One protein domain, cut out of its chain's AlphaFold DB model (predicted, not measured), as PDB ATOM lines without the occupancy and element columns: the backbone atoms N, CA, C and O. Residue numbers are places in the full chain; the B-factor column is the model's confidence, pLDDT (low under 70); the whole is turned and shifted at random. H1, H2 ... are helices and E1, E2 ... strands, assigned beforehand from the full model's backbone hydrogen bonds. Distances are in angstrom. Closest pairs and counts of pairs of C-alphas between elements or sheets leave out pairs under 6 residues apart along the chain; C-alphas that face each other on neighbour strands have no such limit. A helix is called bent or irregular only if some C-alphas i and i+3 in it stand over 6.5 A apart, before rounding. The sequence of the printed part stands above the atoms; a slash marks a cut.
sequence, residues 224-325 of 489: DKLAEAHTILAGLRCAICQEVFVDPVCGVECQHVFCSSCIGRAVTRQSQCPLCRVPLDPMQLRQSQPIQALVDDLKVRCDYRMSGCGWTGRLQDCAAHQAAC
ATOM      1  N   ASP A 224     252.639 179.327 258.813       73.94
ATOM      2  CA  ASP A 224     251.523 178.615 258.189       73.94
ATOM      3  C   ASP A 224     251.967 177.396 257.377       73.94
ATOM      4  O   ASP A 224     251.187 176.458 257.206       73.94
ATOM      5  N   LYS A 225     253.201 177.382 256.862       75.31
ATOM      6  CA  LYS A 225     253.731 176.266 256.068       75.31
ATOM      7  C   LYS A 225     254.281 175.130 256.928       75.31
ATOM      8  O   LYS A 225     254.447 174.024 256.418       75.31
ATOM      9  N   LEU A 226     254.523 175.349 258.218       79.81
ATOM     10  CA  LEU A 226     255.134 174.363 259.107       79.81
ATOM     11  C   LEU A 226     254.108 173.311 259.553       79.81
ATOM     12  O   LEU A 226     252.969 173.620 259.905       79.81
ATOM     13  N   ALA A 227     254.500 172.038 259.524       71.94
ATOM     14  CA  ALA A 227     253.626 170.925 259.884       71.94
ATOM     15  C   ALA A 227     253.564 170.677 261.397       71.94
ATOM     16  O   ALA A 227     252.506 170.329 261.923       71.94
ATOM     17  N   GLU A 228     254.677 170.886 262.095       66.75
ATOM     18  CA  GLU A 228     254.816 170.653 263.530       66.75
ATOM     19  C   GLU A 228     255.491 171.875 264.181       66.75
ATOM     20  O   GLU A 228     256.526 172.353 263.718       66.75
ATOM     21  N   ALA A 229     254.891 172.400 265.257       59.12
ATOM     22  CA  ALA A 229     255.432 173.514 266.032       59.12
ATOM     23  C   ALA A 229     256.382 172.973 267.110       59.12
ATOM     24  O   ALA A 229     256.005 172.791 268.265       59.12
ATOM     25  N   HIS A 230     257.610 172.638 266.723       55.44
ATOM     26  CA  HIS A 230     258.621 172.194 267.681       55.44
ATOM     27  C   HIS A 230     259.306 173.383 268.353       55.44
ATOM     28  O   HIS A 230     259.585 174.393 267.711       55.44
ATOM     29  N   THR A 231     259.717 173.210 269.610       54.03
ATOM     30  CA  THR A 231     260.602 174.120 270.365       54.03
ATOM     31  C   THR A 231     261.901 174.463 269.609       54.03
ATOM     32  O   THR A 231     262.498 175.509 269.839       54.03
ATOM     33  N   ILE A 232     262.296 173.617 268.647       58.16
ATOM     34  CA  ILE A 232     263.433 173.789 267.724       58.16
ATOM     35  C   ILE A 232     263.274 175.041 266.834       58.16
ATOM     36  O   ILE A 232     264.264 175.668 266.465       58.16
ATOM     37  N   LEU A 233     262.039 175.477 266.553       63.81
ATOM     38  CA  LEU A 233     261.759 176.658 265.727       63.81
ATOM     39  C   LEU A 233     262.196 177.972 266.380       63.81
ATOM     40  O   LEU A 233     262.495 178.923 265.667       63.81
ATOM     41  N   ALA A 234     262.264 178.046 267.713       65.19
ATOM     42  CA  ALA A 234     262.661 179.275 268.401       65.19
ATOM     43  C   ALA A 234     264.116 179.680 268.087       65.19
ATOM     44  O   ALA A 234     264.418 180.868 268.030       65.19
ATOM     45  N   GLY A 235     264.996 178.702 267.833       76.38
ATOM     46  CA  GLY A 235     266.397 178.932 267.458       76.38
ATOM     47  C   GLY A 235     266.641 179.112 265.955       76.38
ATOM     48  O   GLY A 235     267.757 179.432 265.558       76.38
ATOM     49  N   LEU A 236     265.618 178.915 265.115       86.88
ATOM     50  CA  LEU A 236     265.722 178.968 263.650       86.88
ATOM     51  C   LEU A 236     265.039 180.201 263.043       86.88
ATOM     52  O   LEU A 236     264.741 180.217 261.850       86.88
ATOM     53  N   ARG A 237     264.787 181.233 263.854       89.44
ATOM     54  CA  ARG A 237     264.155 182.481 263.418       89.44
ATOM     55  C   ARG A 237     265.167 183.596 263.244       89.44
ATOM     56  O   ARG A 237     266.054 183.800 264.071       89.44
ATOM     57  N   CYS A 238     264.987 184.379 262.193       91.88
ATOM     58  CA  CYS A 238     265.805 185.554 261.957       91.88
ATOM     59  C   CYS A 238     265.356 186.721 262.839       91.88
ATOM     60  O   CYS A 238     264.187 187.083 262.862       91.88
ATOM     61  N   ALA A 239     266.301 187.395 263.495       90.31
ATOM     62  CA  ALA A 239     265.992 188.533 264.365       90.31
ATOM     63  C   ALA A 239     265.450 189.782 263.632       90.31
ATOM     64  O   ALA A 239     264.957 190.699 264.281       90.31
ATOM     65  N   ILE A 240     265.554 189.839 262.297       91.88
ATOM     66  CA  ILE A 240     265.098 190.982 261.489       91.88
ATOM     67  C   ILE A 240     263.645 190.796 261.039       91.88
ATOM     68  O   ILE A 240     262.838 191.702 261.207       91.88
ATOM     69  N   CYS A 241     263.315 189.644 260.451       90.81
ATOM     70  CA  CYS A 241     261.971 189.360 259.938       90.81
ATOM     71  C   CYS A 241     261.110 188.513 260.880       90.81
ATOM     72  O   CYS A 241     259.915 188.409 260.656       90.81
ATOM     73  N   GLN A 242     261.703 187.921 261.921       88.75
ATOM     74  CA  GLN A 242     261.051 187.053 262.916       88.75
ATOM     75  C   GLN A 242     260.466 185.737 262.358       88.75
ATOM     76  O   GLN A 242     259.906 184.925 263.100       88.75
ATOM     77  N   GLU A 243     260.677 185.473 261.072       89.06
ATOM     78  CA  GLU A 243     260.322 184.237 260.379       89.06
ATOM     79  C   GLU A 243     261.479 183.229 260.385       89.06
ATOM     80  O   GLU A 243     262.617 183.565 260.738       89.06
ATOM     81  N   VAL A 244     261.191 181.981 260.000       89.25
ATOM     82  CA  VAL A 244     262.217 180.939 259.856       89.25
ATOM     83  C   VAL A 244     263.230 181.353 258.783       89.25
ATOM     84  O   VAL A 244     262.856 181.954 257.773       89.25
ATOM     85  N   PHE A 245     264.516 181.065 259.008       90.69
ATOM     86  CA  PHE A 245     265.582 181.472 258.093       90.69
ATOM     87  C   PHE A 245     265.345 180.995 256.650       90.69
ATOM     88  O   PHE A 245     265.028 179.834 256.415       90.69
ATOM     89  N   VAL A 246     265.586 181.887 255.687       90.12
ATOM     90  CA  VAL A 246     265.706 181.575 254.254       90.12
ATOM     91  C   VAL A 246     267.101 182.002 253.820       90.12
ATOM     92  O   VAL A 246     267.475 183.160 254.034       90.12
ATOM     93  N   ASP A 247     267.876 181.064 253.272       91.25
ATOM     94  CA  ASP A 247     269.299 181.233 252.954       91.25
ATOM     95  C   ASP A 247     270.073 181.888 254.124       91.25
ATOM     96  O   ASP A 247     270.484 183.054 254.030       91.25
ATOM     97  N   PRO A 248     270.231 181.200 255.275       93.19
ATOM     98  CA  PRO A 248     270.851 181.748 256.466       93.19
ATOM     99  C   PRO A 248     272.315 182.086 256.191       93.19
ATOM    100  O   PRO A 248     273.123 181.242 255.795       93.19
ATOM    101  N   VAL A 249     272.679 183.328 256.474       93.75
ATOM    102  CA  VAL A 249     274.049 183.831 256.416       93.75
ATOM    103  C   VAL A 249     274.489 184.283 257.800       93.75
ATOM    104  O   VAL A 249     273.701 184.797 258.592       93.75
ATOM    105  N   CYS A 250     275.761 184.069 258.090       93.69
ATOM    106  CA  CYS A 250     276.404 184.326 259.362       93.69
ATOM    107  C   CYS A 250     277.508 185.372 259.177       93.69
ATOM    108  O   CYS A 250     278.281 185.297 258.216       93.69
ATOM    109  N   GLY A 251     277.580 186.347 260.085       90.94
ATOM    110  CA  GLY A 251     278.707 187.278 260.139       90.94
ATOM    111  C   GLY A 251     279.948 186.587 260.699       90.94
ATOM    112  O   GLY A 251     279.889 186.026 261.789       90.94
ATOM    113  N   VAL A 252     281.073 186.635 259.981       88.00
ATOM    114  CA  VAL A 252     282.303 185.914 260.368       88.00
ATOM    115  C   VAL A 252     282.835 186.346 261.741       88.00
ATOM    116  O   VAL A 252     283.276 185.495 262.511       88.00
ATOM    117  N   GLU A 253     282.763 187.638 262.071       87.31
ATOM    118  CA  GLU A 253     283.322 188.175 263.322       87.31
ATOM    119  C   GLU A 253     282.406 187.981 264.538       87.31
ATOM    120  O   GLU A 253     282.883 187.710 265.636       87.31
ATOM    121  N   CYS A 254     281.087 188.106 264.360       90.50
ATOM    122  CA  CYS A 254     280.126 188.112 265.467       90.50
ATOM    123  C   CYS A 254     279.243 186.860 265.556       90.50
ATOM    124  O   CYS A 254     278.459 186.746 266.492       90.50
ATOM    125  N   GLN A 255     279.336 185.957 264.577       90.62
ATOM    126  CA  GLN A 255     278.633 184.670 264.496       90.62
ATOM    127  C   GLN A 255     277.092 184.727 264.575       90.62
ATOM    128  O   GLN A 255     276.430 183.707 264.765       90.62
ATOM    129  N   HIS A 256     276.491 185.904 264.386       92.56
ATOM    130  CA  HIS A 256     275.038 186.060 264.336       92.56
ATOM    131  C   HIS A 256     274.483 185.691 262.957       92.56
ATOM    132  O   HIS A 256     275.046 186.083 261.932       92.56
ATOM    133  N   VAL A 257     273.351 184.980 262.947       93.38
ATOM    134  CA  VAL A 257     272.722 184.433 261.736       93.38
ATOM    135  C   VAL A 257     271.455 185.207 261.368       93.38
ATOM    136  O   VAL A 257     270.635 185.541 262.224       93.38
ATOM    137  N   PHE A 258     271.283 185.480 260.076       94.12
ATOM    138  CA  PHE A 258     270.148 186.202 259.496       94.12
ATOM    139  C   PHE A 258     269.786 185.611 258.128       94.12
ATOM    140  O   PHE A 258     270.615 184.945 257.518       94.12
ATOM    141  N   CYS A 259     268.592 185.888 257.592       94.62
ATOM    142  CA  CYS A 259     268.319 185.596 256.178       94.62
ATOM    143  C   CYS A 259     269.226 186.458 255.286       94.62
ATOM    144  O   CYS A 259     269.427 187.640 255.586       94.62
ATOM    145  N   SER A 260     269.713 185.906 254.173       93.06
ATOM    146  CA  SER A 260     270.577 186.609 253.210       93.06
ATOM    147  C   SER A 260     270.013 187.975 252.793       93.06
ATOM    148  O   SER A 260     270.673 189.013 252.918       93.06
ATOM    149  N   SER A 261     268.733 188.010 252.413       93.06
ATOM    150  CA  SER A 261     268.022 189.239 252.043       93.06
ATOM    151  C   SER A 261     267.842 190.208 253.221       93.06
ATOM    152  O   SER A 261     267.918 191.427 253.044       93.06
ATOM    153  N   CYS A 262     267.617 189.692 254.436       93.56
ATOM    154  CA  CYS A 262     267.422 190.498 255.644       93.56
ATOM    155  C   CYS A 262     268.683 191.289 255.989       93.56
ATOM    156  O   CYS A 262     268.629 192.515 256.118       93.56
ATOM    157  N   ILE A 263     269.816 190.597 256.120       93.56
ATOM    158  CA  ILE A 263     271.065 191.241 256.522       93.56
ATOM    159  C   ILE A 263     271.653 192.093 255.402       93.56
ATOM    160  O   ILE A 263     272.166 193.168 255.693       93.56
ATOM    161  N   GLY A 264     271.495 191.699 254.132       90.88
ATOM    162  CA  GLY A 264     271.961 192.500 252.999       90.88
ATOM    163  C   GLY A 264     271.345 193.900 252.998       90.88
ATOM    164  O   GLY A 264     272.046 194.902 252.848       90.88
ATOM    165  N   ARG A 265     270.037 194.000 253.280       91.44
ATOM    166  CA  ARG A 265     269.355 195.299 253.415       91.44
ATOM    167  C   ARG A 265     269.766 196.061 254.673       91.44
ATOM    168  O   ARG A 265     269.872 197.284 254.619       91.44
ATOM    169  N   ALA A 266     269.970 195.371 255.794       91.19
ATOM    170  CA  ALA A 266     270.360 196.005 257.051       91.19
ATOM    171  C   ALA A 266     271.771 196.610 256.967       91.19
ATOM    172  O   ALA A 266     271.946 197.782 257.292       91.19
ATOM    173  N   VAL A 267     272.733 195.855 256.430       90.50
ATOM    174  CA  VAL A 267     274.134 196.275 256.281       90.50
ATOM    175  C   VAL A 267     274.285 197.416 255.273       90.50
ATOM    176  O   VAL A 267     275.065 198.335 255.497       90.50
ATOM    177  N   THR A 268     273.472 197.427 254.209       89.38
ATOM    178  CA  THR A 268     273.424 198.551 253.255       89.38
ATOM    179  C   THR A 268     273.004 199.865 253.927       89.38
ATOM    180  O   THR A 268     273.427 200.939 253.510       89.38
ATOM    181  N   ARG A 269     272.158 199.806 254.965       90.06
ATOM    182  CA  ARG A 269     271.714 200.995 255.711       90.06
ATOM    183  C   ARG A 269     272.710 201.396 256.791       90.06
ATOM    184  O   ARG A 269     272.920 202.584 257.010       90.06
ATOM    185  N   GLN A 270     273.263 200.417 257.498       89.62
ATOM    186  CA  GLN A 270     274.242 200.611 258.561       89.62
ATOM    187  C   GLN A 270     275.205 199.427 258.547       89.62
ATOM    188  O   GLN A 270     274.772 198.301 258.775       89.62
ATOM    189  N   SER A 271     276.497 199.675 258.329       90.50
ATOM    190  CA  SER A 271     277.555 198.657 258.226       90.50
ATOM    191  C   SER A 271     277.932 198.035 259.581       90.50
ATOM    192  O   SER A 271     279.093 198.034 259.989       90.50
ATOM    193  N   GLN A 272     276.932 197.559 260.322       92.88
ATOM    194  CA  GLN A 272     277.051 196.971 261.652       92.88
ATOM    195  C   GLN A 272     276.029 195.845 261.837       92.88
ATOM    196  O   GLN A 272     274.936 195.863 261.268       92.88
ATOM    197  N   CYS A 273     276.360 194.866 262.675       92.62
ATOM    198  CA  CYS A 273     275.457 193.776 263.016       92.62
ATOM    199  C   CYS A 273     274.223 194.301 263.783       92.62
ATOM    200  O   CYS A 273     274.390 194.928 264.832       92.62
ATOM    201  N   PRO A 274     272.983 193.983 263.358       92.00
ATOM    202  CA  PRO A 274     271.767 194.436 264.046       92.00
ATOM    203  C   PRO A 274     271.599 193.931 265.487       92.00
ATOM    204  O   PRO A 274     270.840 194.526 266.247       92.00
ATOM    205  N   LEU A 275     272.293 192.850 265.870       91.56
ATOM    206  CA  LEU A 275     272.192 192.248 267.205       91.56
ATOM    207  C   LEU A 275     273.254 192.763 268.182       91.56
ATOM    208  O   LEU A 275     272.932 193.105 269.315       91.56
ATOM    209  N   CYS A 276     274.514 192.843 267.748       92.38
ATOM    210  CA  CYS A 276     275.646 193.169 268.626       92.38
ATOM    211  C   CYS A 276     276.370 194.475 268.276       92.38
ATOM    212  O   CYS A 276     277.285 194.865 268.994       92.38
ATOM    213  N   ARG A 277     275.975 195.155 267.190       90.44
ATOM    214  CA  ARG A 277     276.562 196.417 266.697       90.44
ATOM    215  C   ARG A 277     278.050 196.355 266.318       90.44
ATOM    216  O   ARG A 277     278.643 197.394 266.052       90.44
ATOM    217  N   VAL A 278     278.642 195.161 266.236       92.44
ATOM    218  CA  VAL A 278     279.990 194.951 265.675       92.44
ATOM    219  C   VAL A 278     279.994 195.384 264.200       92.44
ATOM    220  O   VAL A 278     279.027 195.044 263.505       92.44
ATOM    221  N   PRO A 279     281.014 196.124 263.714       90.44
ATOM    222  CA  PRO A 279     281.151 196.461 262.298       90.44
ATOM    223  C   PRO A 279     281.022 195.211 261.431       90.44
ATOM    224  O   PRO A 279     281.609 194.179 261.734       90.44
ATOM    225  N   LEU A 280     280.196 195.278 260.395       90.06
ATOM    226  CA  LEU A 280     279.915 194.126 259.548       90.06
ATOM    227  C   LEU A 280     279.912 194.580 258.096       90.06
ATOM    228  O   LEU A 280     279.038 195.343 257.684       90.06
ATOM    229  N   ASP A 281     280.892 194.102 257.337       88.06
ATOM    230  CA  ASP A 281     280.975 194.315 255.894       88.06
ATOM    231  C   ASP A 281     280.170 193.219 255.162       88.06
ATOM    232  O   ASP A 281     280.236 192.049 255.557       88.06
ATOM    233  N   PRO A 282     279.418 193.534 254.087       84.88
ATOM    234  CA  PRO A 282     278.770 192.521 253.251       84.88
ATOM    235  C   PRO A 282     279.696 191.378 252.794       84.88
ATOM    236  O   PRO A 282     279.242 190.242 252.673       84.88
ATOM    237  N   MET A 283     280.988 191.643 252.572       86.75
ATOM    238  CA  MET A 283     281.987 190.639 252.178       86.75
ATOM    239  C   MET A 283     282.323 189.643 253.300       86.75
ATOM    240  O   MET A 283     282.855 188.563 253.036       86.75
ATOM    241  N   GLN A 284     282.000 189.977 254.550       87.06
ATOM    242  CA  GLN A 284     282.203 189.129 255.727       87.06
ATOM    243  C   GLN A 284     280.985 188.243 256.040       87.06
ATOM    244  O   GLN A 284     280.961 187.570 257.071       87.06
ATOM    245  N   LEU A 285     279.967 188.225 255.175       90.50
ATOM    246  CA  LEU A 285     278.814 187.338 255.302       90.50
ATOM    247  C   LEU A 285     279.098 185.997 254.625       90.50
ATOM    248  O   LEU A 285     279.484 185.932 253.458       90.50
ATOM    249  N   ARG A 286     278.889 184.900 255.353       92.25
ATOM    250  CA  ARG A 286     279.081 183.536 254.841       92.25
ATOM    251  C   ARG A 286     277.823 182.719 255.059       92.25
ATOM    252  O   ARG A 286     277.207 182.816 256.113       92.25
ATOM    253  N   GLN A 287     277.443 181.899 254.084       91.62
ATOM    254  CA  GLN A 287     276.314 180.982 254.252       91.62
ATOM    255  C   GLN A 287     276.566 180.025 255.420       91.62
ATOM    256  O   GLN A 287     277.635 179.419 255.527       91.62
ATOM    257  N   SER A 288     275.566 179.886 256.286       92.19
ATOM    258  CA  SER A 288     275.607 178.989 257.432       92.19
ATOM    259  C   SER A 288     275.029 177.631 257.047       92.19
ATOM    260  O   SER A 288     273.837 177.378 257.214       92.19
ATOM    261  N   GLN A 289     275.887 176.744 256.542       91.62
ATOM    262  CA  GLN A 289     275.502 175.375 256.174       91.62
ATOM    263  C   GLN A 289     274.850 174.586 257.330       91.62
ATOM    264  O   GLN A 289     273.847 173.920 257.083       91.62
ATOM    265  N   PRO A 290     275.319 174.683 258.596       90.06
ATOM    266  CA  PRO A 290     274.680 173.969 259.703       90.06
ATOM    267  C   PRO A 290     273.238 174.421 259.962       90.06
ATOM    268  O   PRO A 290     272.372 173.593 260.225       90.06
ATOM    269  N   ILE A 291     272.967 175.728 259.870       89.81
ATOM    270  CA  ILE A 291     271.614 176.264 260.066       89.81
ATOM    271  C   ILE A 291     270.729 175.949 258.859       89.81
ATOM    272  O   ILE A 291     269.568 175.603 259.053       89.81
ATOM    273  N   GLN A 292     271.270 176.003 257.637       90.75
ATOM    274  CA  GLN A 292     270.542 175.592 256.434       90.75
ATOM    275  C   GLN A 292     270.094 174.127 256.538       90.75
ATOM    276  O   GLN A 292     268.919 173.853 256.340       90.75
ATOM    277  N   ALA A 293     270.974 173.211 256.960       89.44
ATOM    278  CA  ALA A 293     270.623 171.800 257.132       89.44
ATOM    279  C   ALA A 293     269.483 171.583 258.149       89.44
ATOM    280  O   ALA A 293     268.608 170.748 257.936       89.44
ATOM    281  N   LEU A 294     269.455 172.360 259.241       88.44
ATOM    282  CA  LEU A 294     268.359 172.311 260.217       88.44
ATOM    283  C   LEU A 294     267.041 172.858 259.654       88.44
ATOM    284  O   LEU A 294     265.976 172.350 259.998       88.44
ATOM    285  N   VAL A 295     267.110 173.888 258.810       89.06
ATOM    286  CA  VAL A 295     265.944 174.453 258.117       89.06
ATOM    287  C   VAL A 295     265.413 173.484 257.058       89.06
ATOM    288  O   VAL A 295     264.203 173.294 256.961       89.06
ATOM    289  N   ASP A 296     266.296 172.821 256.316       88.88
ATOM    290  CA  ASP A 296     265.941 171.853 255.274       88.88
ATOM    291  C   ASP A 296     265.198 170.631 255.832       88.88
ATOM    292  O   ASP A 296     264.293 170.106 255.177       88.88
ATOM    293  N   ASP A 297     265.525 170.222 257.062       88.75
ATOM    294  CA  ASP A 297     264.878 169.116 257.776       88.75
ATOM    295  C   ASP A 297     263.521 169.482 258.405       88.75
ATOM    296  O   ASP A 297     262.808 168.597 258.898       88.75
ATOM    297  N   LEU A 298     263.106 170.755 258.364       88.25
ATOM    298  CA  LEU A 298     261.798 171.167 258.871       88.25
ATOM    299  C   LEU A 298     260.674 170.480 258.099       88.25
ATOM    300  O   LEU A 298     260.624 170.500 256.869       88.25
ATOM    301  N   LYS A 299     259.715 169.910 258.834       90.00
ATOM    302  CA  LYS A 299     258.507 169.354 258.229       90.00
ATOM    303  C   LYS A 299     257.567 170.478 257.807       90.00
ATOM    304  O   LYS A 299     257.069 171.225 258.651       90.00
ATOM    305  N   VAL A 300     257.259 170.544 256.520       90.50
ATOM    306  CA  VAL A 300     256.337 171.505 255.915       90.50
ATOM    307  C   VAL A 300     255.161 170.816 255.241       90.50
ATOM    308  O   VAL A 300     255.233 169.652 254.842       90.50
ATOM    309  N   ARG A 301     254.056 171.548 255.121       90.44
ATOM    310  CA  ARG A 301     252.868 171.150 254.360       90.44
ATOM    311  C   ARG A 301     252.917 171.763 252.966       90.44
ATOM    312  O   ARG A 301     253.465 172.843 252.774       90.44
ATOM    313  N   CYS A 302     252.292 171.095 252.001       91.44
ATOM    314  CA  CYS A 302     252.145 171.631 250.650       91.44
ATOM    315  C   CYS A 302     251.319 172.935 250.631       91.44
ATOM    316  O   CYS A 302     250.309 173.049 251.330       91.44
ATOM    317  N   ASP A 303     251.692 173.880 249.762       88.62
ATOM    318  CA  ASP A 303     250.972 175.149 249.562       88.62
ATOM    319  C   ASP A 303     249.518 174.918 249.101       88.62
ATOM    320  O   ASP A 303     248.608 175.663 249.460       88.62
ATOM    321  N   TYR A 304     249.259 173.808 248.401       89.50
ATOM    322  CA  TYR A 304     247.929 173.408 247.931       89.50
ATOM    323  C   TYR A 304     247.123 172.602 248.965       89.50
ATOM    324  O   TYR A 304     246.183 171.890 248.598       89.50
ATOM    325  N   ARG A 305     247.450 172.682 250.266       88.44
ATOM    326  CA  ARG A 305     246.710 171.957 251.320       88.44
ATOM    327  C   ARG A 305     245.221 172.294 251.350       88.44
ATOM    328  O   ARG A 305     244.391 171.406 251.506       88.44
ATOM    329  N   MET A 306     244.885 173.569 251.144       86.19
ATOM    330  CA  MET A 306     243.500 174.053 251.184       86.19
ATOM    331  C   MET A 306     242.700 173.551 249.982       86.19
ATOM    332  O   MET A 306     241.492 173.374 250.070       86.19
ATOM    333  N   SER A 307     243.393 173.263 248.880       87.19
ATOM    334  CA  SER A 307     242.842 172.643 247.676       87.19
ATOM    335  C   SER A 307     242.810 171.108 247.758       87.19
ATOM    336  O   SER A 307     242.414 170.461 246.794       87.19
ATOM    337  N   GLY A 308     243.215 170.517 248.891       89.25
ATOM    338  CA  GLY A 308     243.113 169.080 249.160       89.25
ATOM    339  C   GLY A 308     244.429 168.300 249.112       89.25
ATOM    340  O   GLY A 308     244.403 167.071 249.161       89.25
ATOM    341  N   CYS A 309     245.591 168.958 249.017       92.19
ATOM    342  CA  CYS A 309     246.865 168.242 249.063       92.19
ATOM    343  C   CYS A 309     247.217 167.827 250.502       92.19
ATOM    344  O   CYS A 309     247.475 168.674 251.353       92.19
ATOM    345  N   GLY A 310     247.278 166.522 250.770       91.38
ATOM    346  CA  GLY A 310     247.656 165.983 252.084       91.38
ATOM    347  C   GLY A 310     249.163 165.835 252.324       91.38
ATOM    348  O   GLY A 310     249.557 165.274 253.344       91.38
ATOM    349  N   TRP A 311     250.019 166.270 251.393       92.69
ATOM    350  CA  TRP A 311     251.459 166.039 251.500       92.69
ATOM    351  C   TRP A 311     252.087 166.855 252.635       92.69
ATOM    352  O   TRP A 311     251.869 168.063 252.757       92.69
ATOM    353  N   THR A 312     252.885 166.164 253.446       91.06
ATOM    354  CA  THR A 312     253.714 166.719 254.514       91.06
ATOM    355  C   THR A 312     255.078 166.038 254.448       91.06
ATOM    356  O   THR A 312     255.137 164.808 254.410       91.06
ATOM    357  N   GLY A 313     256.165 166.804 254.421       90.56
ATOM    358  CA  GLY A 313     257.523 166.276 254.249       90.56
ATOM    359  C   GLY A 313     258.587 167.306 254.612       90.56
ATOM    360  O   GLY A 313     258.248 168.358 255.144       90.56
ATOM    361  N   ARG A 314     259.866 167.012 254.358       91.19
ATOM    362  CA  ARG A 314     260.963 167.956 254.636       91.19
ATOM    363  C   ARG A 314     260.899 169.156 253.688       91.19
ATOM    364  O   ARG A 314     260.436 169.019 252.554       91.19
ATOM    365  N   LEU A 315     261.391 170.313 254.124       88.69
ATOM    366  CA  LEU A 315     261.401 171.531 253.315       88.69
ATOM    367  C   LEU A 315     262.184 171.333 252.008       88.69
ATOM    368  O   LEU A 315     261.687 171.727 250.953       88.69
ATOM    369  N   GLN A 316     263.320 170.628 252.053       88.31
ATOM    370  CA  GLN A 316     264.104 170.277 250.858       88.31
ATOM    371  C   GLN A 316     263.298 169.499 249.796       88.31
ATOM    372  O   GLN A 316     263.489 169.691 248.596       88.31
ATOM    373  N   ASP A 317     262.346 168.662 250.221       91.44
ATOM    374  CA  ASP A 317     261.534 167.827 249.328       91.44
ATOM    375  C   ASP A 317     260.296 168.576 248.808       91.44
ATOM    376  O   ASP A 317     259.640 168.139 247.857       91.44
ATOM    377  N   CYS A 318     259.963 169.722 249.413       90.31
ATOM    378  CA  CYS A 318     258.759 170.487 249.102       90.31
ATOM    379  C   CYS A 318     258.774 171.009 247.665       90.31
ATOM    380  O   CYS A 318     257.775 170.877 246.964       90.31
ATOM    381  N   ALA A 319     259.908 171.521 247.180       89.56
ATOM    382  CA  ALA A 319     260.022 172.015 245.808       89.56
ATOM    383  C   ALA A 319     259.798 170.895 244.771       89.56
ATOM    384  O   ALA A 319     259.047 171.070 243.806       89.56
ATOM    385  N   ALA A 320     260.390 169.719 245.006       93.00
ATOM    386  CA  ALA A 320     260.200 168.547 244.156       93.00
ATOM    387  C   ALA A 320     258.740 168.066 244.185       93.00
ATOM    388  O   ALA A 320     258.153 167.794 243.136       93.00
ATOM    389  N   HIS A 321     258.123 168.032 245.371       93.56
ATOM    390  CA  HIS A 321     256.704 167.721 245.502       93.56
ATOM    391  C   HIS A 321     255.827 168.737 244.765       93.56
ATOM    392  O   HIS A 321     254.964 168.332 243.999       93.56
ATOM    393  N   GLN A 322     256.030 170.040 244.961       90.69
ATOM    394  CA  GLN A 322     255.223 171.090 244.335       90.69
ATOM    395  C   GLN A 322     255.288 171.045 242.806       90.69
ATOM    396  O   GLN A 322     254.287 171.328 242.146       90.69
ATOM    397  N   ALA A 323     256.430 170.655 242.232       91.06
ATOM    398  CA  ALA A 323     256.570 170.456 240.792       91.06
ATOM    399  C   ALA A 323     255.708 169.293 240.265       91.06
ATOM    400  O   ALA A 323     255.179 169.378 239.159       91.06
ATOM    401  N   ALA A 324     255.529 168.238 241.062       93.19
ATOM    402  CA  ALA A 324     254.766 167.039 240.709       93.19
ATOM    403  C   ALA A 324     253.449 166.894 241.500       93.19
ATOM    404  O   ALA A 324     252.864 165.809 241.546       93.19
ATOM    405  N   CYS A 325     252.981 167.962 242.152       94.44
ATOM    406  CA  CYS A 325     251.851 167.898 243.068       94.44
ATOM    407  C   CYS A 325     250.572 167.599 242.275       94.44
ATOM    408  O   CYS A 325     250.206 168.401 241.411       94.44
TER     409      CYS A 325
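What this domain is: This is residues 224 to 325 of the 489 residues of the protein "PDZ domain-containing RING finger protein 4" of Symbiodinium microadriaticum (UniProt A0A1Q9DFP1). Two small lobes stand at the two ends of an elongated body, with H3 between them as a bridge. One lobe is a small three-stranded sheet, E2, E1 and E3, with H2 over one face; the other is the hairpin of E4 and E5 followed by H4. The printed part has 102 residues, with four named helices and five named strands in the order H1 E1 E2 H2 E3 H3 E4 E5 H4; both sheets, E2 - E1 - E3 and E4 - E5, are antiparallel. The class is mixed, helices and strands, with under half of the residues in named elements. The whole is only just loose, close to compact, with a radius of gyration of the C-alphas of 15.6 A and spans of 48 by 27 by 21 A.

Where its parts are: H1 is residues 231 to 235, from C-alpha 231 at (260.602, 174.120, 270.365). E1, residues 248 to 251, is 10.3 A long, and E2 is residues 257 to 259. H2, residues 260 to 269, is 14.6 A long, from C-alpha 260 at (270.577, 186.609, 253.210). E3 is residues 285 to 287, and H3, residues 289 to 296, is 10.2 A long. E4 is residues 299 to 301 and E5 residues 312 to 314. H4, residues 315 to 323, is 13.5 A long and ends with C-alpha 323 at (256.570, 170.456, 240.792); it is irregular, but only just: C-alphas 316 and 319 are 6.7 A apart.

How they stand to each other: H1 is near H3, and it is apart from E2. E1 and E2 form an antiparallel hairpin, with N 249 and O 258 within hydrogen-bond range at 2.8 A; E1 and E3 are antiparallel, with N 250 and O 286 at 2.8 A. H2 is on this sheet at a height of 10.1 A, along the strands at 15 degrees to E1 on the local plane; its closest C-alphas to E1 are those of Ser 260 and Val 249, 5.5 A. E2, H2 and E3 form a split strand-helix-strand unit, two strands of one sheet joined through a helix, with E1 between them in the sheet; its crossover is right-handed. H3 only grazes the sheet, with its residues 289 to 295. H3 and H4 only just touch, with 3 pairs of C-alphas within 8 A, the closest Asp 296 and Leu 315 at 5.0 A, at a steep tilt of 51 degrees, the same way. E4 and E5 form an antiparallel hairpin, with N 300 and O 313 at 2.8 A. Every O i to N i+4 pair is within hydrogen-bond range in H2 and H3, but 3 of 5 in H4 and 0 of 1 in H1, where 2 of 2 O i to N i+3 pairs are.

The domain as a whole: The C-alphas farthest apart, those of Pro 279 and Gly 308, are 48.7 A apart. The printed part has no cut. The links from H1 to E1 and from H2 to E3 are long, with 12 and 15 residues. The mean pLDDT of the printed part is 87.8, and residues 228 to 234 are under 70.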